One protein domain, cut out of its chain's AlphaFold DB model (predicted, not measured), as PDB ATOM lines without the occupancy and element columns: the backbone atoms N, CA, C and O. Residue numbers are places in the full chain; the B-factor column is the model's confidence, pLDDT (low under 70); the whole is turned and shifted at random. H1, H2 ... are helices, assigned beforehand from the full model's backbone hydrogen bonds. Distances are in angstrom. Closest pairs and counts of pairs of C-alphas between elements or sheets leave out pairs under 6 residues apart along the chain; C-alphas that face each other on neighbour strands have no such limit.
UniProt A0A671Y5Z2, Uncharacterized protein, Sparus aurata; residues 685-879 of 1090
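AT A GLANCE: This is residues 685 to 879 of the 1090 residues of an uncharacterized protein of Sparus aurata (UniProt A0A671Y5Z2). One long helix, H7, runs through the middle and joins two groups of helices: H1 crosses it and H4 packs on it in the first group, H1 to H6, and H9 packs on it in the second, H8 to H11. Three helical hairpins, H2 with H3, H5 with H6 and H10 with H11, lie farther out. The printed part has 195 residues with eleven named helices, H1 to H11, and no named strand; the class is all helix, the packing part aligned, part crossed. It is compact, with a radius of gyration of the C-alphas of 18.2 A and spans of 52 by 37 by 28 A.

HOW THE PARTS SIT: H7, residues 790 to 810, is the hub, touching four helices. It touches H1, residues 685 to 704, at a steep tilt of 63 degrees, opposite ways; C-alphas Met 693 and Ala 796 are closest, 5.1 A. Its residues 795 to 802 alone touch H4, residues 742 to 752, at a shallow tilt of 25 degrees, the same way, closest at C-alphas Leu 751 and Ala 799, 5.6 A. H5, residues 756 to 766, and H6, residues 770 to 775, form a hairpin, closest at C-alphas Lys 761 and Val 773, 5.3 A. H2, residues 709 to 727, and H3, residues 731 to 738, form another, closest at C-alphas Leu 720 and Thr 732, 5.7 A. Residues 801 to 810 of H7 alone touch H9, residues 843 to 854, at a steep tilt of 49 degrees, closest at C-alphas Leu 809 and Ser 843, 6.1 A. H10, residues 857 to 869, touches H8, residues 814 to 830, at a steep tilt of 63 degrees, closest at C-alphas Ile 823 and Ala 865, 5.8 A. H10 forms a hairpin with H11, residues 872 to 877, closest at C-alphas Arg 863 and Val 875, 5.6 A. H2 and H9, for instance, are apart. Every O i to N i+4 pair is within hydrogen-bond range in H2, H4 and H6 to H11; H1 has 15 of 16, H5 6 of 7 and H3 1 of 4, with 1 of 5 O i to N i+3 pairs.

IN THESE COORDINATES: H7 measures 30.3 A from first to last C-alpha, H1 29.0 A and H2 26.3 A. H1 begins at C-alpha 685 (64.440, 97.215, 37.265), and H11 ends at C-alpha 877 (58.569, 99.933, 42.195).

THE WHOLE: The C-alphas farthest apart, Asp 771 and Gln 830, are 53.9 A apart. The printed part has no cut. The links H6 to H7 and H8 to H9 are long. Mean pLDDT of the printed part is 72.4; residues 719 to 741 are among those under 70.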
ATOM      1  N   ALA A 685      64.993  98.353  36.530       58.38
ATOM      2  CA  ALA A 685      64.440  97.215  37.265       58.38
ATOM      3  C   ALA A 685      64.190  95.972  36.400       58.38
ATOM      4  O   ALA A 685      64.192  94.859  36.930       58.38
ATOM      5  N   LEU A 686      63.933  96.162  35.102       71.50
ATOM      6  CA  LEU A 686      63.717  95.070  34.162       71.50
ATOM      7  C   LEU A 686      65.044  94.447  33.744       71.50
ATOM      8  O   LEU A 686      65.110  93.230  33.755       71.50
ATOM      9  N   ILE A 687      66.102  95.234  33.521       73.94
ATOM     10  CA  ILE A 687      67.426  94.734  33.095       73.94
ATOM     11  C   ILE A 687      67.911  93.581  33.993       73.94
ATOM     12  O   ILE A 687      68.111  92.465  33.528       73.94
ATOM     13  N   GLN A 688      67.966  93.790  35.315       74.62
ATOM     14  CA  GLN A 688      68.394  92.738  36.256       74.62
ATOM     15  C   GLN A 688      67.459  91.517  36.277       74.62
ATOM     16  O   GLN A 688      67.894  90.393  36.536       74.62
ATOM     17  N   LYS A 689      66.154  91.717  36.047       80.19
ATOM     18  CA  LYS A 689      65.184  90.615  35.974       80.19
ATOM     19  C   LYS A 689      65.314  89.843  34.663       80.19
ATOM     20  O   LYS A 689      65.147  88.628  34.692       80.19
ATOM     21  N   VAL A 690      65.633  90.515  33.558       82.19
ATOM     22  CA  VAL A 690      65.925  89.890  32.265       82.19
ATOM     23  C   VAL A 690      67.176  89.031  32.390       82.19
ATOM     24  O   VAL A 690      67.067  87.831  32.175       82.19
ATOM     25  N   GLU A 691      68.290  89.569  32.898       81.19
ATOM     26  CA  GLU A 691      69.529  88.802  33.144       81.19
ATOM     27  C   GLU A 691      69.287  87.572  34.046       81.19
ATOM     28  O   GLU A 691      69.801  86.470  33.819       81.19
ATOM     29  N   SER A 692      68.458  87.738  35.087       81.81
ATOM     30  CA  SER A 692      68.061  86.629  35.957       81.81
ATOM     31  C   SER A 692      67.228  85.582  35.217       81.81
ATOM     32  O   SER A 692      67.370  84.392  35.501       81.81
ATOM     33  N   MET A 693      66.337  85.996  34.319       83.00
ATOM     34  CA  MET A 693      65.466  85.094  33.572       83.00
ATOM     35  C   MET A 693      66.218  84.384  32.440       83.00
ATOM     36  O   MET A 693      65.986  83.198  32.218       83.00
ATOM     37  N   GLU A 694      67.180  85.046  31.795       83.06
ATOM     38  CA  GLU A 694      68.124  84.429  30.856       83.06
ATOM     39  C   GLU A 694      68.907  83.307  31.538       83.06
ATOM     40  O   GLU A 694      68.908  82.173  31.061       83.06
ATOM     41  N   SER A 695      69.454  83.582  32.728       83.38
ATOM     42  CA  SER A 695      70.162  82.581  33.534       83.38
ATOM     43  C   SER A 695      69.276  81.370  33.874       83.38
ATOM     44  O   SER A 695      69.746  80.230  33.894       83.38
ATOM     45  N   VAL A 696      67.981  81.591  34.145       82.69
ATOM     46  CA  VAL A 696      67.011  80.508  34.397       82.69
ATOM     47  C   VAL A 696      66.739  79.711  33.124       82.69
ATOM     48  O   VAL A 696      66.767  78.480  33.171       82.69
ATOM     49  N   ILE A 697      66.501  80.378  31.993       83.00
ATOM     50  CA  ILE A 697      66.280  79.723  30.697       83.00
ATOM     51  C   ILE A 697      67.481  78.840  30.348       83.00
ATOM     52  O   ILE A 697      67.299  77.665  30.030       83.00
ATOM     53  N   GLU A 698      68.702  79.355  30.466       84.19
ATOM     54  CA  GLU A 698      69.930  78.610  30.176       84.19
ATOM     55  C   GLU A 698      70.102  77.389  31.083       84.19
ATOM     56  O   GLU A 698      70.352  76.286  30.589       84.19
ATOM     57  N   LEU A 699      69.877  77.549  32.391       84.06
ATOM     58  CA  LEU A 699      69.935  76.448  33.352       84.06
ATOM     59  C   LEU A 699      68.928  75.338  33.008       84.06
ATOM     60  O   LEU A 699      69.249  74.145  33.081       84.06
ATOM     61  N   LEU A 700      67.705  75.713  32.622       83.38
ATOM     62  CA  LEU A 700      66.675  74.761  32.211       83.38
ATOM     63  C   LEU A 700      67.032  74.077  30.890       83.38
ATOM     64  O   LEU A 700      66.870  72.861  30.781       83.38
ATOM     65  N   LEU A 701      67.570  74.812  29.915       83.56
ATOM     66  CA  LEU A 701      68.039  74.246  28.650       83.56
ATOM     67  C   LEU A 701      69.168  73.242  28.881       83.56
ATOM     68  O   LEU A 701      69.105  72.130  28.361       83.56
ATOM     69  N   GLU A 702      70.181  73.593  29.672       83.38
ATOM     70  CA  GLU A 702      71.308  72.709  29.987       83.38
ATOM     71  C   GLU A 702      70.847  71.450  30.728       83.38
ATOM     72  O   GLU A 702      71.310  70.348  30.435       83.38
ATOM     73  N   THR A 703      69.886  71.587  31.644       82.62
ATOM     74  CA  THR A 703      69.336  70.457  32.403       82.62
ATOM     75  C   THR A 703      68.497  69.533  31.520       82.62
ATOM     76  O   THR A 703      68.687  68.315  31.545       82.62
ATOM     77  N   LEU A 704      67.580  70.087  30.720       81.50
ATOM     78  CA  LEU A 704      66.676  69.299  29.880       81.50
ATOM     79  C   LEU A 704      67.378  68.706  28.648       81.50
ATOM     80  O   LEU A 704      66.949  67.656  28.176       81.50
ATOM     81  N   LYS A 705      68.490  69.291  28.173       83.69
ATOM     82  CA  LYS A 705      69.345  68.707  27.116       83.69
ATOM     83  C   LYS A 705      69.933  67.341  27.499       83.69
ATOM     84  O   LYS A 705      70.263  66.562  26.613       83.69
ATOM     85  N   VAL A 706      70.068  67.040  28.796       83.38
ATOM     86  CA  VAL A 706      70.596  65.752  29.297       83.38
ATOM     87  C   VAL A 706      69.538  64.639  29.261       83.38
ATOM     88  O   VAL A 706      69.865  63.461  29.418       83.38
ATOM     89  N   LEU A 707      68.260  64.978  29.077       82.62
ATOM     90  CA  LEU A 707      67.187  63.992  28.997       82.62
ATOM     91  C   LEU A 707      67.197  63.277  27.643       82.62
ATOM     92  O   LEU A 707      67.365  63.895  26.594       82.62
ATOM     93  N   SER A 708      66.939  61.969  27.655       81.19
ATOM     94  CA  SER A 708      66.628  61.236  26.426       81.19
ATOM     95  C   SER A 708      65.290  61.703  25.836       81.19
ATOM     96  O   SER A 708      64.415  62.171  26.563       81.19
ATOM     97  N   ASN A 709      65.070  61.503  24.532       75.44
ATOM     98  CA  ASN A 709      63.800  61.863  23.882       75.44
ATOM     99  C   ASN A 709      62.577  61.255  24.598       75.44
ATOM    100  O   ASN A 709      61.573  61.930  24.791       75.44
ATOM    101  N   ALA A 710      62.676  60.007  25.071       75.81
ATOM    102  CA  ALA A 710      61.596  59.343  25.805       75.81
ATOM    103  C   ALA A 710      61.347  59.942  27.203       75.81
ATOM    104  O   ALA A 710      60.220  59.926  27.698       75.81
ATOM    105  N   GLU A 711      62.387  60.446  27.866       79.44
ATOM    106  CA  GLU A 711      62.261  61.172  29.133       79.44
ATOM    107  C   GLU A 711      61.688  62.572  28.912       79.44
ATOM    108  O   GLU A 711      60.803  62.988  29.657       79.44
ATOM    109  N   LEU A 712      62.123  63.266  27.863       78.00
ATOM    110  CA  LEU A 712      61.597  64.571  27.487       78.00
ATOM    111  C   LEU A 712      60.097  64.492  27.145       78.00
ATOM    112  O   LEU A 712      59.324  65.326  27.609       78.00
ATOM    113  N   GLU A 713      59.652  63.447  26.438       73.44
ATOM    114  CA  GLU A 713      58.219  63.192  26.214       73.44
ATOM    115  C   GLU A 713      57.441  62.950  27.511       73.44
ATOM    116  O   GLU A 713      56.307  63.406  27.656       73.44
ATOM    117  N   LYS A 714      58.046  62.302  28.512       76.50
ATOM    118  CA  LYS A 714      57.419  62.162  29.839       76.50
ATOM    119  C   LYS A 714      57.301  63.504  30.559       76.50
ATOM    120  O   LYS A 714      56.265  63.750  31.179       76.50
ATOM    121  N   VAL A 715      58.312  64.372  30.460       74.56
ATOM    122  CA  VAL A 715      58.246  65.749  30.984       74.56
ATOM    123  C   VAL A 715      57.098  66.501  30.310       74.56
ATOM    124  O   VAL A 715      56.216  67.003  31.005       74.56
ATOM    125  N   LYS A 716      57.034  66.484  28.972       72.19
ATOM    126  CA  LYS A 716      55.969  67.121  28.179       72.19
ATOM    127  C   LYS A 716      54.579  66.605  28.549       72.19
ATOM    128  O   LYS A 716      53.685  67.399  28.827       72.19
ATOM    129  N   HIS A 717      54.390  65.287  28.625       69.94
ATOM    130  CA  HIS A 717      53.117  64.677  29.026       69.94
ATOM    131  C   HIS A 717      52.705  65.029  30.460       69.94
ATOM    132  O   HIS A 717      51.513  65.196  30.735       69.94
ATOM    133  N   THR A 718      53.663  65.159  31.376       70.56
ATOM    134  CA  THR A 718      53.383  65.538  32.767       70.56
ATOM    135  C   THR A 718      52.998  67.014  32.867       70.56
ATOM    136  O   THR A 718      52.000  67.328  33.515       70.56
ATOM    137  N   LEU A 719      53.698  67.896  32.141       67.31
ATOM    138  CA  LEU A 719      53.339  69.311  31.989       67.31
ATOM    139  C   LEU A 719      51.938  69.460  31.389       67.31
ATOM    140  O   LEU A 719      51.099  70.153  31.950       67.31
ATOM    141  N   LEU A 720      51.644  68.734  30.306       61.84
ATOM    142  CA  LEU A 720      50.327  68.679  29.662       61.84
ATOM    143  C   LEU A 720      49.210  68.315  30.634       61.84
ATOM    144  O   LEU A 720      48.146  68.934  30.633       61.84
ATOM    145  N   ARG A 721      49.450  67.301  31.468       62.12
ATOM    146  CA  ARG A 721      48.487  66.840  32.464       62.12
ATOM    147  C   ARG A 721      48.254  67.892  33.547       62.12
ATOM    148  O   ARG A 721      47.110  68.068  33.952       62.12
ATOM    149  N   GLN A 722      49.293  68.601  33.984       60.09
ATOM    150  CA  GLN A 722      49.162  69.695  34.950       60.09
ATOM    151  C   GLN A 722      48.435  70.913  34.349       60.09
ATOM    152  O   GLN A 722      47.493  71.403  34.967       60.09
ATOM    153  N   ILE A 723      48.746  71.315  33.108       56.75
ATOM    154  CA  ILE A 723      48.022  72.385  32.385       56.75
ATOM    155  C   ILE A 723      46.542  72.040  32.208       56.75
ATOM    156  O   ILE A 723      45.677  72.888  32.434       56.75
ATOM    157  N   TYR A 724      46.232  70.802  31.809       49.94
ATOM    158  CA  TYR A 724      44.853  70.346  31.609       49.94
ATOM    159  C   TYR A 724      44.011  70.479  32.882       49.94
ATOM    160  O   TYR A 724      42.858  70.902  32.818       49.94
ATOM    161  N   ILE A 725      44.606  70.146  34.031       48.66
ATOM    162  CA  ILE A 725      43.951  70.204  35.342       48.66
ATOM    163  C   ILE A 725      43.681  71.658  35.772       48.66
ATOM    164  O   ILE A 725      42.669  71.904  36.425       48.66
ATOM    165  N   ILE A 726      44.541  72.611  35.395       45.66
ATOM    166  CA  ILE A 726      44.443  74.017  35.823       45.66
ATOM    167  C   ILE A 726      43.563  74.862  34.873       45.66
ATOM    168  O   ILE A 726      42.741  75.642  35.348       45.66
ATOM    169  N   TYR A 727      43.679  74.694  33.548       47.00
ATOM    170  CA  TYR A 727      43.123  75.642  32.556       47.00
ATOM    171  C   TYR A 727      42.019  75.085  31.638       47.00
ATOM    172  O   TYR A 727      41.403  75.831  30.873       47.00
ATOM    173  N   GLY A 728      41.737  73.784  31.691       42.56
ATOM    174  CA  GLY A 728      40.512  73.171  31.173       42.56
ATOM    175  C   GLY A 728      40.174  73.252  29.674       42.56
ATOM    176  O   GLY A 728      39.203  72.602  29.302       42.56
ATOM    177  N   SER A 729      40.864  73.993  28.786       47.59
ATOM    178  CA  SER A 729      40.352  74.070  27.392       47.59
ATOM    179  C   SER A 729      41.254  74.458  26.205       47.59
ATOM    180  O   SER A 729      40.827  74.153  25.096       47.59
ATOM    181  N   ILE A 730      42.449  75.066  26.321       40.12
ATOM    182  CA  ILE A 730      43.181  75.536  25.103       40.12
ATOM    183  C   ILE A 730      44.698  75.251  25.123       40.12
ATOM    184  O   ILE A 730      45.230  74.712  24.152       40.12
ATOM    185  N   SER A 731      45.396  75.497  26.236       43.38
ATOM    186  CA  SER A 731      46.860  75.310  26.337       43.38
ATOM    187  C   SER A 731      47.338  73.847  26.253       43.38
ATOM    188  O   SER A 731      48.533  73.575  26.179       43.38
ATOM    189  N   THR A 732      46.426  72.876  26.245       38.16
ATOM    190  CA  THR A 732      46.745  71.443  26.136       38.16
ATOM    191  C   THR A 732      46.980  70.958  24.712       38.16
ATOM    192  O   THR A 732      47.672  69.962  24.522       38.16
ATOM    193  N   VAL A 733      46.451  71.658  23.706       39.91
ATOM    194  CA  VAL A 733      46.723  71.349  22.291       39.91
ATOM    195  C   VAL A 733      48.096  71.903  21.871       39.91
ATOM    196  O   VAL A 733      48.794  71.262  21.088       39.91
ATOM    197  N   MET A 734      48.520  73.028  22.469       43.22
ATOM    198  CA  MET A 734      49.845  73.658  22.308       43.22
ATOM    199  C   MET A 734      51.001  72.675  22.557       43.22
ATOM    200  O   MET A 734      51.802  72.405  21.666       43.22
ATOM    201  N   LEU A 735      51.073  72.091  23.758       47.59
ATOM    202  CA  LEU A 735      52.192  71.220  24.137       47.59
ATOM    203  C   LEU A 735      52.207  69.888  23.357       47.59
ATOM    204  O   LEU A 735      53.282  69.330  23.158       47.59
ATOM    205  N   GLN A 736      51.049  69.390  22.894       46.03
ATOM    206  CA  GLN A 736      50.941  68.107  22.178       46.03
ATOM    207  C   GLN A 736      51.527  68.121  20.758       46.03
ATOM    208  O   GLN A 736      51.868  67.051  20.258       46.03
ATOM    209  N   LYS A 737      51.613  69.283  20.094       48.25
ATOM    210  CA  LYS A 737      52.053  69.377  18.688       48.25
ATOM    211  C   LYS A 737      53.278  70.267  18.445       48.25
ATOM    212  O   LYS A 737      54.001  69.998  17.494       48.25
ATOM    213  N   GLN A 738      53.536  71.288  19.272       48.00
ATOM    214  CA  GLN A 738      54.674  72.206  19.066       48.00
ATOM    215  C   GLN A 738      55.990  71.734  19.673       48.00
ATOM    216  O   GLN A 738      57.054  72.100  19.182       48.00
ATOM    217  N   THR A 739      55.961  70.935  20.740       51.44
ATOM    218  CA  THR A 739      57.195  70.602  21.454       51.44
ATOM    219  C   THR A 739      57.959  69.510  20.710       51.44
ATOM    220  O   THR A 739      57.846  68.324  20.994       51.44
ATOM    221  N   THR A 740      58.748  69.898  19.713       53.00
ATOM    222  CA  THR A 740      59.642  68.978  18.989       53.00
ATOM    223  C   THR A 740      61.051  69.004  19.576       53.00
ATOM    224  O   THR A 740      61.697  67.961  19.631       53.00
ATOM    225  N   ASN A 741      61.492  70.148  20.119       64.62
ATOM    226  CA  ASN A 741      62.816  70.329  20.712       64.62
ATOM    227  C   ASN A 741      62.756  70.799  22.191       64.62
ATOM    228  O   ASN A 741      61.697  71.110  22.752       64.62
ATOM    229  N   VAL A 742      63.914  70.787  22.859       73.69
ATOM    230  CA  VAL A 742      64.067  71.196  24.269       73.69
ATOM    231  C   VAL A 742      63.837  72.703  24.451       73.69
ATOM    232  O   VAL A 742      63.320  73.113  25.487       73.69
ATOM    233  N   LEU A 743      64.170  73.514  23.441       75.88
ATOM    234  CA  LEU A 743      64.086  74.975  23.487       75.88
ATOM    235  C   LEU A 743      62.640  75.466  23.621       75.88
ATOM    236  O   LEU A 743      62.324  76.175  24.575       75.88
ATOM    237  N   ASP A 744      61.752  74.992  22.748       72.69
ATOM    238  CA  ASP A 744      60.323  75.323  22.782       72.69
ATOM    239  C   ASP A 744      59.685  74.906  24.111       72.69
ATOM    240  O   ASP A 744      58.857  75.616  24.682       72.69
ATOM    241  N   THR A 745      60.113  73.756  24.642       74.19
ATOM    242  CA  THR A 745      59.634  73.245  25.930       74.19
ATOM    243  C   THR A 745      60.009  74.198  27.069       74.19
ATOM    244  O   THR A 745      59.162  74.503  27.906       74.19
ATOM    245  N   VAL A 746      61.245  74.711  27.089       77.44
ATOM    246  CA  VAL A 746      61.685  75.689  28.098       77.44
ATOM    247  C   VAL A 746      60.955  77.019  27.941       77.44
ATOM    248  O   VAL A 746      60.461  77.538  28.937       77.44
ATOM    249  N   PHE A 747      60.817  77.551  26.724       78.50
ATOM    250  CA  PHE A 747      60.122  78.825  26.498       78.50
ATOM    251  C   PHE A 747      58.656  78.770  26.931       78.50
ATOM    252  O   PHE A 747      58.180  79.672  27.618       78.50
ATOM    253  N   ILE A 748      57.948  77.680  26.623       72.00
ATOM    254  CA  ILE A 748      56.567  77.489  27.082       72.00
ATOM    255  C   ILE A 748      56.507  77.447  28.610       72.00
ATOM    256  O   ILE A 748      55.631  78.080  29.199       72.00
ATOM    257  N   ILE A 749      57.430  76.746  29.271       73.44
ATOM    258  CA  ILE A 749      57.477  76.708  30.738       73.44
ATOM    259  C   ILE A 749      57.709  78.114  31.305       73.44
ATOM    260  O   ILE A 749      57.002  78.523  32.227       73.44
ATOM    261  N   VAL A 750      58.647  78.861  30.721       76.00
ATOM    262  CA  VAL A 750      59.042  80.208  31.152       76.00
ATOM    263  C   VAL A 750      57.950  81.260  30.925       76.00
ATOM    264  O   VAL A 750      57.806  82.172  31.725       76.00
ATOM    265  N   LEU A 751      57.101  81.112  29.908       72.06
ATOM    266  CA  LEU A 751      56.028  82.079  29.633       72.06
ATOM    267  C   LEU A 751      54.689  81.759  30.319       72.06
ATOM    268  O   LEU A 751      53.808  82.620  30.352       72.06
ATOM    269  N   ASN A 752      54.504  80.538  30.844       66.50
ATOM    270  CA  ASN A 752      53.207  80.083  31.371       66.50
ATOM    271  C   ASN A 752      53.158  79.839  32.890       66.50
ATOM    272  O   ASN A 752      52.055  79.752  33.420       66.50
ATOM    273  N   TYR A 753      54.291  79.711  33.591       65.44
ATOM    274  CA  TYR A 753      54.295  79.212  34.977       65.44
ATOM    275  C   TYR A 753      55.168  80.000  35.941       65.44
ATOM    276  O   TYR A 753      56.333  79.685  36.049       65.44
ATOM    277  N   SER A 754      54.646  80.900  36.762       63.31
ATOM    278  CA  SER A 754      55.490  81.723  37.656       63.31
ATOM    279  C   SER A 754      56.551  80.986  38.522       63.31
ATOM    280  O   SER A 754      57.597  81.561  38.823       63.31
ATOM    281  N   GLU A 755      56.352  79.709  38.880       67.88
ATOM    282  CA  GLU A 755      57.322  78.849  39.594       67.88
ATOM    283  C   GLU A 755      58.062  77.845  38.672       67.88
ATOM    284  O   GLU A 755      58.158  76.647  38.952       67.88
ATOM    285  N   HIS A 756      58.613  78.341  37.559       73.88
ATOM    286  CA  HIS A 756      59.214  77.554  36.466       73.88
ATOM    287  C   HIS A 756      60.189  76.434  36.911       73.88
ATOM    288  O   HIS A 756      60.134  75.313  36.399       73.88
ATOM    289  N   VAL A 757      61.094  76.719  37.861       71.56
ATOM    290  CA  VAL A 757      62.172  75.800  38.293       71.56
ATOM    291  C   VAL A 757      61.674  74.722  39.259       71.56
ATOM    292  O   VAL A 757      62.074  73.563  39.140       71.56
ATOM    293  N   GLU A 758      60.800  75.071  40.205       74.56
ATOM    294  CA  GLU A 758      60.282  74.115  41.194       74.56
ATOM    295  C   GLU A 758      59.341  73.099  40.544       74.56
ATOM    296  O   GLU A 758      59.447  71.901  40.814       74.56
ATOM    297  N   MET A 759      58.527  73.538  39.578       74.12
ATOM    298  CA  MET A 759      57.712  72.632  38.769       74.12
ATOM    299  C   MET A 759      58.576  71.579  38.054       74.12
ATOM    300  O   MET A 759      58.271  70.384  38.099       74.12
ATOM    301  N   ILE A 760      59.682  71.988  37.423       77.69
ATOM    302  CA  ILE A 760      60.589  71.048  36.750       77.69
ATOM    303  C   ILE A 760      61.271  70.126  37.763       77.69
ATOM    304  O   ILE A 760      61.358  68.924  37.512       77.69
ATOM    305  N   LYS A 761      61.713  70.635  38.920       80.31
ATOM    306  CA  LYS A 761      62.269  69.785  39.986       80.31
ATOM    307  C   LYS A 761      61.275  68.711  40.415       80.31
ATOM    308  O   LYS A 761      61.671  67.557  40.558       80.31
ATOM    309  N   ASP A 762      60.004  69.050  40.584       80.00
ATOM    310  CA  ASP A 762      58.978  68.085  40.970       80.00
ATOM    311  C   ASP A 762      58.733  67.034  39.886       80.00
ATOM    312  O   ASP A 762      58.691  65.838  40.186       80.00
ATOM    313  N   ILE A 763      58.697  67.436  38.614       79.12
ATOM    314  CA  ILE A 763      58.614  66.491  37.495       79.12
ATOM    315  C   ILE A 763      59.839  65.562  37.485       79.12
ATOM    316  O   ILE A 763      59.686  64.339  37.442       79.12
ATOM    317  N   LEU A 764      61.052  66.099  37.616       82.19
ATOM    318  CA  LEU A 764      62.287  65.309  37.634       82.19
ATOM    319  C   LEU A 764      62.355  64.348  38.835       82.19
ATOM    320  O   LEU A 764      62.812  63.211  38.680       82.19
ATOM    321  N   LYS A 765      61.826  64.738  40.006       84.31
ATOM    322  CA  LYS A 765      61.651  63.840  41.164       84.31
ATOM    323  C   LYS A 765      60.721  62.673  40.824       84.31
ATOM    324  O   LYS A 765      61.072  61.530  41.116       84.31
ATOM    325  N   THR A 766      59.579  62.917  40.163       79.00
ATOM    326  CA  THR A 766      58.670  61.825  39.740       79.00
ATOM    327  C   THR A 766      59.324  60.871  38.740       79.00
ATOM    328  O   THR A 766      59.047  59.672  38.746       79.00
ATOM    329  N   MET A 767      60.259  61.380  37.936       78.88
ATOM    330  CA  MET A 767      61.058  60.602  36.987       78.88
ATOM    331  C   MET A 767      62.286  59.931  37.617       78.88
ATOM    332  O   MET A 767      63.015  59.232  36.918       78.88
ATOM    333  N   LYS A 768      62.513  60.105  38.928       81.94
ATOM    334  CA  LYS A 768      63.677  59.604  39.682       81.94
ATOM    335  C   LYS A 768      65.033  60.160  39.210       81.94
ATOM    336  O   LYS A 768      66.071  59.602  39.561       81.94
ATOM    337  N   ARG A 769      65.048  61.285  38.487       79.12
ATOM    338  CA  ARG A 769      66.267  61.994  38.045       79.12
ATOM    339  C   ARG A 769      66.793  62.930  39.134       79.12
ATOM    340  O   ARG A 769      66.809  64.151  38.991       79.12
ATOM    341  N   THR A 770      67.173  62.343  40.270       80.31
ATOM    342  CA  THR A 770      67.689  63.081  41.442       80.31
ATOM    343  C   THR A 770      69.012  63.800  41.155       80.31
ATOM    344  O   THR A 770      69.263  64.856  41.728       80.31
ATOM    345  N   ASP A 771      69.789  63.290  40.194       79.69
ATOM    346  CA  ASP A 771      70.982  63.914  39.617       79.69
ATOM    347  C   ASP A 771      70.689  65.306  39.031       79.69
ATOM    348  O   ASP A 771      71.405  66.269  39.301       79.69
ATOM    349  N   LEU A 772      69.594  65.436  38.276       82.00
ATOM    350  CA  LEU A 772      69.198  66.696  37.641       82.00
ATOM    351  C   LEU A 772      68.503  67.652  38.617       82.00
ATOM    352  O   LEU A 772      68.684  68.864  38.525       82.00
ATOM    353  N   VAL A 773      67.754  67.126  39.592       79.81
ATOM    354  CA  VAL A 773      67.168  67.935  40.681       79.81
ATOM    355  C   VAL A 773      68.268  68.610  41.507       79.81
ATOM    356  O   VAL A 773      68.131  69.778  41.879       79.81
ATOM    357  N   GLN A 774      69.368  67.895  41.760       78.38
ATOM    358  CA  GLN A 774      70.531  68.448  42.447       78.38
ATOM    359  C   GLN A 774      71.211  69.531  41.601       78.38
ATOM    360  O   GLN A 774      71.486  70.612  42.112       78.38
ATOM    361  N   ARG A 775      71.366  69.308  40.290       79.44
ATOM    362  CA  ARG A 775      71.923  70.305  39.360       79.44
ATOM    363  C   ARG A 775      71.118  71.610  39.320       79.44
ATOM    364  O   ARG A 775      71.712  72.677  39.302       79.44
ATOM    365  N   LEU A 776      69.786  71.535  39.385       78.06
ATOM    366  CA  LEU A 776      68.904  72.712  39.500       78.06
ATOM    367  C   LEU A 776      68.959  73.399  40.878       78.06
ATOM    368  O   LEU A 776      68.379  74.469  41.063       78.06
ATOM    369  N   SER A 777      69.580  72.761  41.871       76.75
ATOM    370  CA  SER A 777      69.716  73.275  43.240       76.75
ATOM    371  C   SER A 777      71.113  73.844  43.510       76.75
ATOM    372  O   SER A 777      71.265  74.734  44.350       76.75
ATOM    373  N   ASP A 778      72.122  73.379  42.776       71.75
ATOM    374  CA  ASP A 778      73.494  73.855  42.871       71.75
ATOM    375  C   ASP A 778      73.632  75.203  42.139       71.75
ATOM    376  O   ASP A 778      73.623  75.271  40.913       71.75
ATOM    377  N   LYS A 779      73.792  76.305  42.889       52.06
ATOM    378  CA  LYS A 779      74.043  77.662  42.353       52.06
ATOM    379  C   LYS A 779      75.445  77.800  41.735       52.06
ATOM    380  O   LYS A 779      76.219  78.672  42.139       52.06
ATOM    381  N   LYS A 780      75.828  76.948  40.785       51.81
ATOM    382  CA  LYS A 780      77.003  77.245  39.965       51.81
ATOM    383  C   LYS A 780      76.629  78.372  39.013       51.81
ATOM    384  O   LYS A 780      75.663  78.278  38.269       51.81
ATOM    385  N   LYS A 781      77.406  79.454  39.071       47.72
ATOM    386  CA  LYS A 781      77.414  80.492  38.043       47.72
ATOM    387  C   LYS A 781      77.930  79.805  36.781       47.72
ATOM    388  O   LYS A 781      79.134  79.592  36.655       47.72
ATOM    389  N   HIS A 782      77.018  79.326  35.941       45.72
ATOM    390  CA  HIS A 782      77.386  78.802  34.637       45.72
ATOM    391  C   HIS A 782      78.054  79.961  33.891       45.72
ATOM    392  O   HIS A 782      77.549  81.084  33.893       45.72
ATOM    393  N   SER A 783      79.273  79.740  33.399       41.53
ATOM    394  CA  SER A 783      79.921  80.712  32.528       41.53
ATOM    395  C   SER A 783      79.032  80.835  31.303       41.53
ATOM    396  O   SER A 783      78.871  79.839  30.601       41.53
ATOM    397  N   ALA A 784      78.439  82.013  31.104       39.34
ATOM    398  CA  ALA A 784      77.674  82.347  29.917       39.34
ATOM    399  C   ALA A 784      78.532  82.015  28.693       39.34
ATOM    400  O   ALA A 784      79.499  82.720  28.385       39.34
ATOM    401  N   ASP A 785      78.231  80.891  28.045       36.53
ATOM    402  CA  ASP A 785      78.713  80.664  26.698       36.53
ATOM    403  C   ASP A 785      78.104  81.798  25.880       36.53
ATOM    404  O   ASP A 785      76.902  82.039  25.919       36.53
ATOM    405  N   LYS A 786      78.973  82.567  25.227       40.00
ATOM    406  CA  LYS A 786      78.755  83.938  24.740       40.00
ATOM    407  C   LYS A 786      77.796  84.042  23.541       40.00
ATOM    408  O   LYS A 786      77.912  84.950  22.723       40.00
ATOM    409  N   HIS A 787      76.857  83.113  23.431       39.41
ATOM    410  CA  HIS A 787      75.771  83.099  22.472       39.41
ATOM    411  C   HIS A 787      74.444  83.229  23.219       39.41
ATOM    412  O   HIS A 787      73.648  82.289  23.254       39.41
ATOM    413  N   HIS A 788      74.183  84.414  23.777       51.62
ATOM    414  CA  HIS A 788      72.810  84.813  24.073       51.62
ATOM    415  C   HIS A 788      72.078  84.848  22.729       51.62
ATOM    416  O   HIS A 788      72.210  85.791  21.951       51.62
ATOM    417  N   SER A 789      71.384  83.759  22.394       70.88
ATOM    418  CA  SER A 789      70.482  83.757  21.249       70.88
ATOM    419  C   SER A 789      69.506  84.908  21.462       70.88
ATOM    420  O   SER A 789      68.891  84.977  22.526       70.88
ATOM    421  N   ALA A 790      69.356  85.799  20.480       75.88
ATOM    422  CA  ALA A 790      68.429  86.927  20.564       75.88
ATOM    423  C   ALA A 790      67.021  86.478  21.006       75.88
ATOM    424  O   ALA A 790      66.328  87.194  21.720       75.88
ATOM    425  N   LEU A 791      66.631  85.237  20.691       77.50
ATOM    426  CA  LEU A 791      65.407  84.603  21.188       77.50
ATOM    427  C   LEU A 791      65.344  84.444  22.710       77.50
ATOM    428  O   LEU A 791      64.294  84.700  23.293       77.50
ATOM    429  N   ILE A 792      66.427  84.005  23.358       82.50
ATOM    430  CA  ILE A 792      66.472  83.816  24.817       82.50
ATOM    431  C   ILE A 792      66.264  85.160  25.507       82.50
ATOM    432  O   ILE A 792      65.405  85.256  26.377       82.50
ATOM    433  N   HIS A 793      66.968  86.196  25.050       82.50
ATOM    434  CA  HIS A 793      66.828  87.557  25.559       82.50
ATOM    435  C   HIS A 793      65.394  88.093  25.400       82.50
ATOM    436  O   HIS A 793      64.774  88.604  26.339       82.50
ATOM    437  N   LYS A 794      64.806  87.894  24.215       83.81
ATOM    438  CA  LYS A 794      63.433  88.306  23.894       83.81
ATOM    439  C   LYS A 794      62.386  87.584  24.758       83.81
ATOM    440  O   LYS A 794      61.485  88.220  25.306       83.81
ATOM    441  N   VAL A 795      62.520  86.270  24.957       81.44
ATOM    442  CA  VAL A 795      61.629  85.485  25.836       81.44
ATOM    443  C   VAL A 795      61.825  85.850  27.308       81.44
ATOM    444  O   VAL A 795      60.841  86.022  28.030       81.44
ATOM    445  N   ALA A 796      63.074  86.035  27.744       84.12
ATOM    446  CA  ALA A 796      63.413  86.493  29.088       84.12
ATOM    447  C   ALA A 796      62.782  87.854  29.397       84.12
ATOM    448  O   ALA A 796      62.262  88.049  30.492       84.12
ATOM    449  N   THR A 797      62.742  88.759  28.417       82.62
ATOM    450  CA  THR A 797      62.094  90.071  28.534       82.62
ATOM    451  C   THR A 797      60.593  89.958  28.796       82.62
ATOM    452  O   THR A 797      60.085  90.577  29.734       82.62
ATOM    453  N   ILE A 798      59.872  89.132  28.030       81.38
ATOM    454  CA  ILE A 798      58.429  88.922  28.245       81.38
ATOM    455  C   ILE A 798      58.177  88.321  29.634       81.38
ATOM    456  O   ILE A 798      57.329  88.818  30.382       81.38
ATOM    457  N   ALA A 799      58.940  87.291  30.003       82.31
ATOM    458  CA  ALA A 799      58.799  86.616  31.288       82.31
ATOM    459  C   ALA A 799      59.162  87.527  32.474       82.31
ATOM    460  O   ALA A 799      58.458  87.535  33.483       82.31
ATOM    461  N   ALA A 800      60.190  88.371  32.343       84.56
ATOM    462  CA  ALA A 800      60.548  89.373  33.346       84.56
ATOM    463  C   ALA A 800      59.419  90.394  33.562       84.56
ATOM    464  O   ALA A 800      59.125  90.754  34.705       84.56
ATOM    465  N   VAL A 801      58.740  90.820  32.489       83.06
ATOM    466  CA  VAL A 801      57.567  91.706  32.573       83.06
ATOM    467  C   VAL A 801      56.386  91.006  33.251       83.06
ATOM    468  O   VAL A 801      55.778  91.587  34.154       83.06
ATOM    469  N   GLN A 802      56.083  89.754  32.886       83.12
ATOM    470  CA  GLN A 802      55.046  88.961  33.559       83.12
ATOM    471  C   GLN A 802      55.344  88.826  35.059       83.12
ATOM    472  O   GLN A 802      54.484  89.102  35.896       83.12
ATOM    473  N   GLN A 803      56.579  88.473  35.415       83.31
ATOM    474  CA  GLN A 803      56.982  88.295  36.804       83.31
ATOM    475  C   GLN A 803      56.913  89.609  37.593       83.31
ATOM    476  O   GLN A 803      56.381  89.629  38.703       83.31
ATOM    477  N   LEU A 804      57.380  90.722  37.015       84.81
ATOM    478  CA  LEU A 804      57.305  92.047  37.635       84.81
ATOM    479  C   LEU A 804      55.854  92.441  37.950       84.81
ATOM    480  O   LEU A 804      55.549  92.863  39.067       84.81
ATOM    481  N   LEU A 805      54.947  92.288  36.981       85.12
ATOM    482  CA  LEU A 805      53.533  92.617  37.166       85.12
ATOM    483  C   LEU A 805      52.858  91.693  38.184       85.12
ATOM    484  O   LEU A 805      52.052  92.156  38.994       85.12
ATOM    485  N   LEU A 806      53.204  90.405  38.182       84.12
ATOM    486  CA  LEU A 806      52.651  89.424  39.112       84.12
ATOM    487  C   LEU A 806      53.077  89.695  40.558       84.12
ATOM    488  O   LEU A 806      52.220  89.720  41.442       84.12
ATOM    489  N   GLU A 807      54.365  89.955  40.798       83.94
ATOM    490  CA  GLU A 807      54.892  90.324  42.119       83.94
ATOM    491  C   GLU A 807      54.150  91.542  42.684       83.94
ATOM    492  O   GLU A 807      53.694  91.532  43.828       83.94
ATOM    493  N   ILE A 808      53.954  92.570  41.859       84.06
ATOM    494  CA  ILE A 808      53.301  93.812  42.276       84.06
ATOM    495  C   ILE A 808      51.799  93.614  42.524       84.06
ATOM    496  O   ILE A 808      51.241  94.189  43.463       84.06
ATOM    497  N   LEU A 809      51.123  92.795  41.714       84.81
ATOM    498  CA  LEU A 809      49.703  92.499  41.912       84.81
ATOM    499  C   LEU A 809      49.449  91.577  43.109       84.81
ATOM    500  O   LEU A 809      48.395  91.696  43.738       84.81
ATOM    501  N   ASN A 810      50.397  90.711  43.468       83.69
ATOM    502  CA  ASN A 810      50.305  89.863  44.659       83.69
ATOM    503  C   ASN A 810      50.383  90.663  45.970       83.69
ATOM    504  O   ASN A 810      49.788  90.253  46.967       83.69
ATOM    505  N   ASP A 811      50.982  91.856  45.950       81.94
ATOM    506  CA  ASP A 811      50.975  92.794  47.082       81.94
ATOM    507  C   ASP A 811      49.618  93.506  47.279       81.94
ATOM    508  O   ASP A 811      49.415  94.276  48.229       81.94
ATOM    509  N   LEU A 812      48.645  93.280  46.389       83.81
ATOM    510  CA  LEU A 812      47.297  93.812  46.536       83.81
ATOM    511  C   LEU A 812      46.418  92.876  47.368       83.81
ATOM    512  O   LEU A 812      46.176  91.721  47.029       83.81
ATOM    513  N   SER A 813      45.777  93.426  48.402       83.69
ATOM    514  CA  SER A 813      44.676  92.714  49.057       83.69
ATOM    515  C   SER A 813      43.524  92.461  48.077       83.69
ATOM    516  O   SER A 813      43.311  93.228  47.136       83.69
ATOM    517  N   LYS A 814      42.679  91.453  48.340       80.25
ATOM    518  CA  LYS A 814      41.510  91.123  47.492       80.25
ATOM    519  C   LYS A 814      40.631  92.344  47.159       80.25
ATOM    520  O   LYS A 814      40.096  92.451  46.055       80.25
ATOM    521  N   LYS A 815      40.491  93.292  48.099       81.38
ATOM    522  CA  LYS A 815      39.737  94.545  47.903       81.38
ATOM    523  C   LYS A 815      40.464  95.516  46.966       81.38
ATOM    524  O   LYS A 815      39.812  96.133  46.126       81.38
ATOM    525  N   GLN A 816      41.785  95.635  47.095       83.75
ATOM    526  CA  GLN A 816      42.608  96.478  46.225       83.75
ATOM    527  C   GLN A 816      42.713  95.898  44.816       83.75
ATOM    528  O   GLN A 816      42.532  96.638  43.858       83.75
ATOM    529  N   LEU A 817      42.857  94.578  44.676       83.88
ATOM    530  CA  LEU A 817      42.834  93.910  43.377       83.88
ATOM    531  C   LEU A 817      41.489  94.129  42.665       83.88
ATOM    532  O   LEU A 817      41.448  94.448  41.482       83.88
ATOM    533  N   LYS A 818      40.360  94.063  43.386       83.00
ATOM    534  CA  LYS A 818      39.043  94.404  42.814       83.00
ATOM    535  C   LYS A 818      38.952  95.871  42.367       83.00
ATOM    536  O   LYS A 818      38.289  96.154  41.371       83.00
ATOM    537  N   LYS A 819      39.589  96.797  43.095       85.88
ATOM    538  CA  LYS A 819      39.676  98.219  42.720       85.88
ATOM    539  C   LYS A 819      40.524  98.396  41.455       85.88
ATOM    540  O   LYS A 819      40.044  99.024  40.518       85.88
ATOM    541  N   PHE A 820      41.694  97.761  41.402       87.94
ATOM    542  CA  PHE A 820      42.582  97.720  40.238       87.94
ATOM    543  C   PHE A 820      41.851  97.240  38.977       87.94
ATOM    544  O   PHE A 820      41.785  97.969  37.991       87.94
ATOM    545  N   LYS A 821      41.165  96.085  39.042       85.00
ATOM    546  CA  LYS A 821      40.378  95.534  37.917       85.00
ATOM    547  C   LYS A 821      39.314  96.507  37.380       85.00
ATOM    548  O   LYS A 821      38.978  96.467  36.200       85.00
ATOM    549  N   ASN A 822      38.732  97.349  38.238       82.31
ATOM    550  CA  ASN A 822      37.726  98.329  37.813       82.31
ATOM    551  C   ASN A 822      38.349  99.530  37.102       82.31
ATOM    552  O   ASN A 822      37.780  99.994  36.117       82.31
ATOM    553  N   ILE A 823      39.484 100.017  37.609       84.69
ATOM    554  CA  ILE A 823      40.212 101.147  37.028       84.69
ATOM    555  C   ILE A 823      40.760 100.744  35.663       84.69
ATOM    556  O   ILE A 823      40.397 101.374  34.681       84.69
ATOM    557  N   MET A 824      41.464  99.611  35.576       82.69
ATOM    558  CA  MET A 824      41.973  99.073  34.309       82.69
ATOM    559  C   MET A 824      40.885  98.967  33.238       82.69
ATOM    560  O   MET A 824      41.069  99.412  32.110       82.69
ATOM    561  N   ARG A 825      39.701  98.453  33.595       77.88
ATOM    562  CA  ARG A 825      38.559  98.382  32.673       77.88
ATOM    563  C   ARG A 825      38.126  99.761  32.168       77.88
ATOM    564  O   ARG A 825      37.758  99.885  31.002       77.88
ATOM    565  N   SER A 826      38.135 100.778  33.028       75.62
ATOM    566  CA  SER A 826      37.822 102.158  32.647       75.62
ATOM    567  C   SER A 826      38.902 102.737  31.733       75.62
ATOM    568  O   SER A 826      38.570 103.233  30.662       75.62
ATOM    569  N   THR A 827      40.174 102.612  32.112       74.38
ATOM    570  CA  THR A 827      41.333 103.123  31.363       74.38
ATOM    571  C   THR A 827      41.397 102.532  29.956       74.38
ATOM    572  O   THR A 827      41.429 103.267  28.972       74.38
ATOM    573  N   VAL A 828      41.287 101.205  29.835       77.12
ATOM    574  CA  VAL A 828      41.246 100.491  28.545       77.12
ATOM    575  C   VAL A 828      40.066 100.965  27.686       77.12
ATOM    576  O   VAL A 828      40.225 101.182  26.486       77.12
ATOM    577  N   SER A 829      38.894 101.204  28.291       71.50
ATOM    578  CA  SER A 829      37.711 101.703  27.568       71.50
ATOM    579  C   SER A 829      37.857 103.160  27.113       71.50
ATOM    580  O   SER A 829      37.311 103.532  26.079       71.50
ATOM    581  N   GLN A 830      38.567 104.000  27.872       66.88
ATOM    582  CA  GLN A 830      38.840 105.393  27.501       66.88
ATOM    583  C   GLN A 830      39.826 105.484  26.334       66.88
ATOM    584  O   GLN A 830      39.641 106.320  25.453       66.88
ATOM    585  N   LYS A 831      40.825 104.594  26.307       68.44
ATOM    586  CA  LYS A 831      41.845 104.515  25.254       68.44
ATOM    587  C   LYS A 831      41.424 103.679  24.032       68.44
ATOM    588  O   LYS A 831      42.238 103.468  23.144       68.44
ATOM    589  N   ASN A 832      40.169 103.217  23.966       62.38
ATOM    590  CA  ASN A 832      39.645 102.337  22.906       62.38
ATOM    591  C   ASN A 832      40.473 101.045  22.689       62.38
ATOM    592  O   ASN A 832      40.553 100.537  21.573       62.38
ATOM    593  N   LEU A 833      41.085 100.502  23.748       67.75
ATOM    594  CA  LEU A 833      41.875  99.268  23.690       67.75
ATOM    595  C   LEU A 833      40.987  98.008  23.856       67.75
ATOM    596  O   LEU A 833      39.899  98.093  24.439       67.75
ATOM    597  N   PRO A 834      41.419  96.814  23.388       59.75
ATOM    598  CA  PRO A 834      40.645  95.575  23.514       59.75
ATOM    599  C   PRO A 834      40.342  95.215  24.975       59.75
ATOM    600  O   PRO A 834      41.234  95.184  25.818       59.75
ATOM    601  N   ASN A 835      39.086  94.915  25.309       61.47
ATOM    602  CA  ASN A 835      38.710  94.590  26.689       61.47
ATOM    603  C   ASN A 835      38.967  93.108  27.017       61.47
ATOM    604  O   ASN A 835      38.511  92.230  26.284       61.47
ATOM    605  N   ILE A 836      39.631  92.831  28.143       66.44
ATOM    606  CA  ILE A 836      39.878  91.469  28.639       66.44
ATOM    607  C   ILE A 836      38.850  91.028  29.697       66.44
ATOM    608  O   ILE A 836      38.101  91.833  30.257       66.44
ATOM    609  N   SER A 837      38.778  89.724  29.982       63.44
ATOM    610  CA  SER A 837      37.817  89.172  30.947       63.44
ATOM    611  C   SER A 837      38.265  89.414  32.390       63.44
ATOM    612  O   SER A 837      38.860  88.570  33.046       63.44
ATOM    613  N   TRP A 838      37.909  90.569  32.944       64.75
ATOM    614  CA  TRP A 838      38.241  90.929  34.330       64.75
ATOM    615  C   TRP A 838      37.366  90.233  35.402       64.75
ATOM    616  O   TRP A 838      37.463  90.578  36.585       64.75
ATOM    617  N   MET A 839      36.439  89.345  35.012       44.16
ATOM    618  CA  MET A 839      35.404  88.775  35.897       44.16
ATOM    619  C   MET A 839      35.898  87.614  36.769       44.16
ATOM    620  O   MET A 839      35.511  87.534  37.935       44.16
ATOM    621  N   PHE A 840      36.776  86.764  36.242       47.53
ATOM    622  CA  PHE A 840      37.317  85.585  36.917       47.53
ATOM    623  C   PHE A 840      38.821  85.533  36.650       47.53
ATOM    624  O   PHE A 840      39.239  85.820  35.536       47.53
ATOM    625  N   GLY A 841      39.621  85.258  37.680       57.69
ATOM    626  CA  GLY A 841      41.073  85.130  37.537       57.69
ATOM    627  C   GLY A 841      41.837  85.573  38.782       57.69
ATOM    628  O   GLY A 841      41.522  86.625  39.374       57.69
ATOM    629  N   TYR A 842      42.813  84.753  39.168       68.25
ATOM    630  CA  TYR A 842      43.867  85.108  40.119       68.25
ATOM    631  C   TYR A 842      44.827  86.121  39.471       68.25
ATOM    632  O   TYR A 842      44.681  86.452  38.295       68.25
ATOM    633  N   SER A 843      45.770  86.678  40.235       73.88
ATOM    634  CA  SER A 843      46.727  87.669  39.713       73.88
ATOM    635  C   SER A 843      47.469  87.158  38.473       73.88
ATOM    636  O   SER A 843      47.622  87.906  37.516       73.88
ATOM    637  N   GLU A 844      47.837  85.876  38.455       70.94
ATOM    638  CA  GLU A 844      48.543  85.217  37.350       70.94
ATOM    639  C   GLU A 844      47.732  85.220  36.044       70.94
ATOM    640  O   GLU A 844      48.226  85.676  35.015       70.94
ATOM    641  N   ASP A 845      46.450  84.848  36.098       69.75
ATOM    642  CA  ASP A 845      45.563  84.863  34.923       69.75
ATOM    643  C   ASP A 845      45.411  86.273  34.340       69.75
ATOM    644  O   ASP A 845      45.388  86.468  33.124       69.75
ATOM    645  N   ILE A 846      45.311  87.273  35.221       74.62
ATOM    646  CA  ILE A 846      45.159  88.677  34.834       74.62
ATOM    647  C   ILE A 846      46.427  89.174  34.149       74.62
ATOM    648  O   ILE A 846      46.328  89.801  33.100       74.62
ATOM    649  N   VAL A 847      47.600  88.895  34.725       78.56
ATOM    650  CA  VAL A 847      48.892  89.296  34.156       78.56
ATOM    651  C   VAL A 847      49.102  88.649  32.799       78.56
ATOM    652  O   VAL A 847      49.395  89.359  31.840       78.56
ATOM    653  N   ASN A 848      48.874  87.340  32.688       73.62
ATOM    654  CA  ASN A 848      49.020  86.619  31.427       73.62
ATOM    655  C   ASN A 848      48.098  87.199  30.350       73.62
ATOM    656  O   ASN A 848      48.531  87.464  29.230       73.62
ATOM    657  N   GLN A 849      46.842  87.490  30.697       72.25
ATOM    658  CA  GLN A 849      45.894  88.068  29.752       72.25
ATOM    659  C   GLN A 849      46.226  89.527  29.388       72.25
ATOM    660  O   GLN A 849      46.027  89.928  28.239       72.25
ATOM    661  N   MET A 850      46.740  90.316  30.337       77.88
ATOM    662  CA  MET A 850      47.201  91.688  30.112       77.88
ATOM    663  C   MET A 850      48.423  91.730  29.195       77.88
ATOM    664  O   MET A 850      48.407  92.476  28.222       77.88
ATOM    665  N   VAL A 851      49.444  90.917  29.467       77.44
ATOM    666  CA  VAL A 851      50.666  90.839  28.656       77.44
ATOM    667  C   VAL A 851      50.363  90.307  27.253       77.44
ATOM    668  O   VAL A 851      50.836  90.870  26.273       77.44
ATOM    669  N   HIS A 852      49.497  89.300  27.124       71.38
ATOM    670  CA  HIS A 852      49.105  88.761  25.817       71.38
ATOM    671  C   HIS A 852      48.295  89.758  24.965       71.38
ATOM    672  O   HIS A 852      48.391  89.772  23.738       71.38
ATOM    673  N   THR A 853      47.451  90.577  25.604       68.00
ATOM    674  CA  THR A 853      46.513  91.471  24.902       68.00
ATOM    675  C   THR A 853      47.095  92.858  24.643       68.00
ATOM    676  O   THR A 853      46.824  93.438  23.596       68.00
ATOM    677  N   TYR A 854      47.850  93.397  25.601       70.56
ATOM    678  CA  TYR A 854      48.393  94.757  25.566       70.56
ATOM    679  C   TYR A 854      49.909  94.786  25.336       70.56
ATOM    680  O   TYR A 854      50.466  95.869  25.209       70.56
ATOM    681  N   GLY A 855      50.592  93.636  25.305       74.44
ATOM    682  CA  GLY A 855      52.039  93.578  25.111       74.44
ATOM    683  C   GLY A 855      52.791  94.395  26.164       74.44
ATOM    684  O   GLY A 855      52.463  94.359  27.356       74.44
ATOM    685  N   GLN A 856      53.767  95.178  25.718       74.25
ATOM    686  CA  GLN A 856      54.563  96.066  26.560       74.25
ATOM    687  C   GLN A 856      53.732  97.182  27.224       74.25
ATOM    688  O   GLN A 856      54.000  97.534  28.376       74.25
ATOM    689  N   GLN A 857      52.661  97.681  26.584       76.00
ATOM    690  CA  GLN A 857      51.756  98.679  27.186       76.00
ATOM    691  C   GLN A 857      51.075  98.191  28.475       76.00
ATOM    692  O   GLN A 857      50.569  99.006  29.246       76.00
ATOM    693  N   SER A 858      51.077  96.883  28.757       82.25
ATOM    694  CA  SER A 858      50.560  96.337  30.019       82.25
ATOM    695  C   SER A 858      51.220  96.959  31.258       82.25
ATOM    696  O   SER A 858      50.534  97.168  32.264       82.25
ATOM    697  N   VAL A 859      52.507  97.317  31.184       81.12
ATOM    698  CA  VAL A 859      53.252  97.958  32.279       81.12
ATOM    699  C   VAL A 859      52.769  99.390  32.509       81.12
ATOM    700  O   VAL A 859      52.463  99.755  33.646       81.12
ATOM    701  N   GLU A 860      52.613 100.173  31.441       78.44
ATOM    702  CA  GLU A 860      52.155 101.564  31.534       78.44
ATOM    703  C   GLU A 860      50.690 101.651  31.976       78.44
ATOM    704  O   GLU A 860      50.350 102.407  32.880       78.44
ATOM    705  N   LEU A 861      49.821 100.790  31.440       81.94
ATOM    706  CA  LEU A 861      48.426 100.717  31.884       81.94
ATOM    707  C   LEU A 861      48.326 100.350  33.374       81.94
ATOM    708  O   LEU A 861      47.495 100.896  34.101       81.94
ATOM    709  N   THR A 862      49.198  99.454  33.850       85.12
ATOM    710  CA  THR A 862      49.282  99.098  35.274       85.12
ATOM    711  C   THR A 862      49.748 100.285  36.117       85.12
ATOM    712  O   THR A 862      49.196 100.531  37.194       85.12
ATOM    713  N   ARG A 863      50.727 101.052  35.624       82.31
ATOM    714  CA  ARG A 863      51.215 102.276  36.266       82.31
ATOM    715  C   ARG A 863      50.114 103.324  36.391       82.31
ATOM    716  O   ARG A 863      49.869 103.796  37.502       82.31
ATOM    717  N   GLU A 864      49.411 103.630  35.302       82.50
ATOM    718  CA  GLU A 864      48.266 104.549  35.288       82.50
ATOM    719  C   GLU A 864      47.195 104.110  36.293       82.50
ATOM    720  O   GLU A 864      46.725 104.901  37.115       82.50
ATOM    721  N   ALA A 865      46.867 102.815  36.317       85.81
ATOM    722  CA  ALA A 865      45.895 102.294  37.264       85.81
ATOM    723  C   ALA A 865      46.346 102.444  38.728       85.81
ATOM    724  O   ALA A 865      45.519 102.716  39.604       85.81
ATOM    725  N   PHE A 866      47.641 102.307  39.027       87.56
ATOM    726  CA  PHE A 866      48.158 102.548  40.376       87.56
ATOM    727  C   PHE A 866      48.211 104.024  40.763       87.56
ATOM    728  O   PHE A 866      47.956 104.333  41.934       87.56
ATOM    729  N   MET A 867      48.445 104.925  39.807       83.94
ATOM    730  CA  MET A 867      48.315 106.371  40.016       83.94
ATOM    731  C   MET A 867      46.881 106.728  40.428       83.94
ATOM    732  O   MET A 867      46.676 107.345  41.476       83.94
ATOM    733  N   ASP A 868      45.879 106.202  39.720       83.31
ATOM    734  CA  ASP A 868      44.457 106.362  40.059       83.31
ATOM    735  C   ASP A 868      44.084 105.719  41.406       83.31
ATOM    736  O   ASP A 868      43.227 106.201  42.162       83.31
ATOM    737  N   MET A 869      44.744 104.615  41.765       85.25
ATOM    738  CA  MET A 869      44.587 103.997  43.081       85.25
ATOM    739  C   MET A 869      45.254 104.784  44.212       85.25
ATOM    740  O   MET A 869      44.940 104.479  45.369       85.25
ATOM    741  N   LYS A 870      46.092 105.780  43.893       85.25
ATOM    742  CA  LYS A 870      46.981 106.518  44.807       85.25
ATOM    743  C   LYS A 870      48.029 105.621  45.484       85.25
ATOM    744  O   LYS A 870      48.361 105.826  46.647       85.25
ATOM    745  N   ARG A 871      48.519 104.598  44.773       80.94
ATOM    746  CA  ARG A 871      49.582 103.677  45.220       80.94
ATOM    747  C   ARG A 871      50.929 104.087  44.625       80.94
ATOM    748  O   ARG A 871      51.495 103.388  43.788       80.94
ATOM    749  N   THR A 872      51.428 105.246  45.050       79.62
ATOM    750  CA  THR A 872      52.716 105.794  44.588       79.62
ATOM    751  C   THR A 872      53.901 104.891  44.942       79.62
ATOM    752  O   THR A 872      54.885 104.863  44.212       79.62
ATOM    753  N   ASP A 873      53.778 104.087  46.001       80.00
ATOM    754  CA  ASP A 873      54.735 103.051  46.395       80.00
ATOM    755  C   ASP A 873      54.906 101.961  45.321       80.00
ATOM    756  O   ASP A 873      56.027 101.546  45.028       80.00
ATOM    757  N   LEU A 874      53.808 101.531  44.687       83.25
ATOM    758  CA  LEU A 874      53.844 100.534  43.611       83.25
ATOM    759  C   LEU A 874      54.282 101.146  42.278       83.25
ATOM    760  O   LEU A 874      55.023 100.514  41.530       83.25
ATOM    761  N   VAL A 875      53.894 102.396  42.008       79.31
ATOM    762  CA  VAL A 875      54.364 103.157  40.836       79.31
ATOM    763  C   VAL A 875      55.883 103.333  40.871       79.31
ATOM    764  O   VAL A 875      56.556 103.130  39.862       79.31
ATOM    765  N   GLN A 876      56.448 103.638  42.042       73.50
ATOM    766  CA  GLN A 876      57.898 103.746  42.203       73.50
ATOM    767  C   GLN A 876      58.610 102.402  42.026       73.50
ATOM    768  O   GLN A 876      59.699 102.382  41.466       73.50
ATOM    769  N   ARG A 877      58.007 101.277  42.432       74.38
ATOM    770  CA  ARG A 877      58.569  99.933  42.195       74.38
ATOM    771  C   ARG A 877      58.516  99.490  40.735       74.38
ATOM    772  O   ARG A 877      59.393  98.753  40.312       74.38
ATOM    773  N   LEU A 878      57.545  99.980  39.964       71.06
ATOM    774  CA  LEU A 878      57.551  99.858  38.500       71.06
ATOM    775  C   LEU A 878      58.630 100.730  37.833       71.06
ATOM    776  O   LEU A 878      58.850 100.582  36.638       71.06
ATOM    777  N   SER A 879      59.258 101.652  38.575       66.38
ATOM    778  CA  SER A 879      60.169 102.674  38.033       66.38
ATOM    779  C   SER A 879      61.595 102.618  38.610       66.38
ATOM    780  O   SER A 879      62.478 103.299  38.103       66.38
TER     781      SER A 879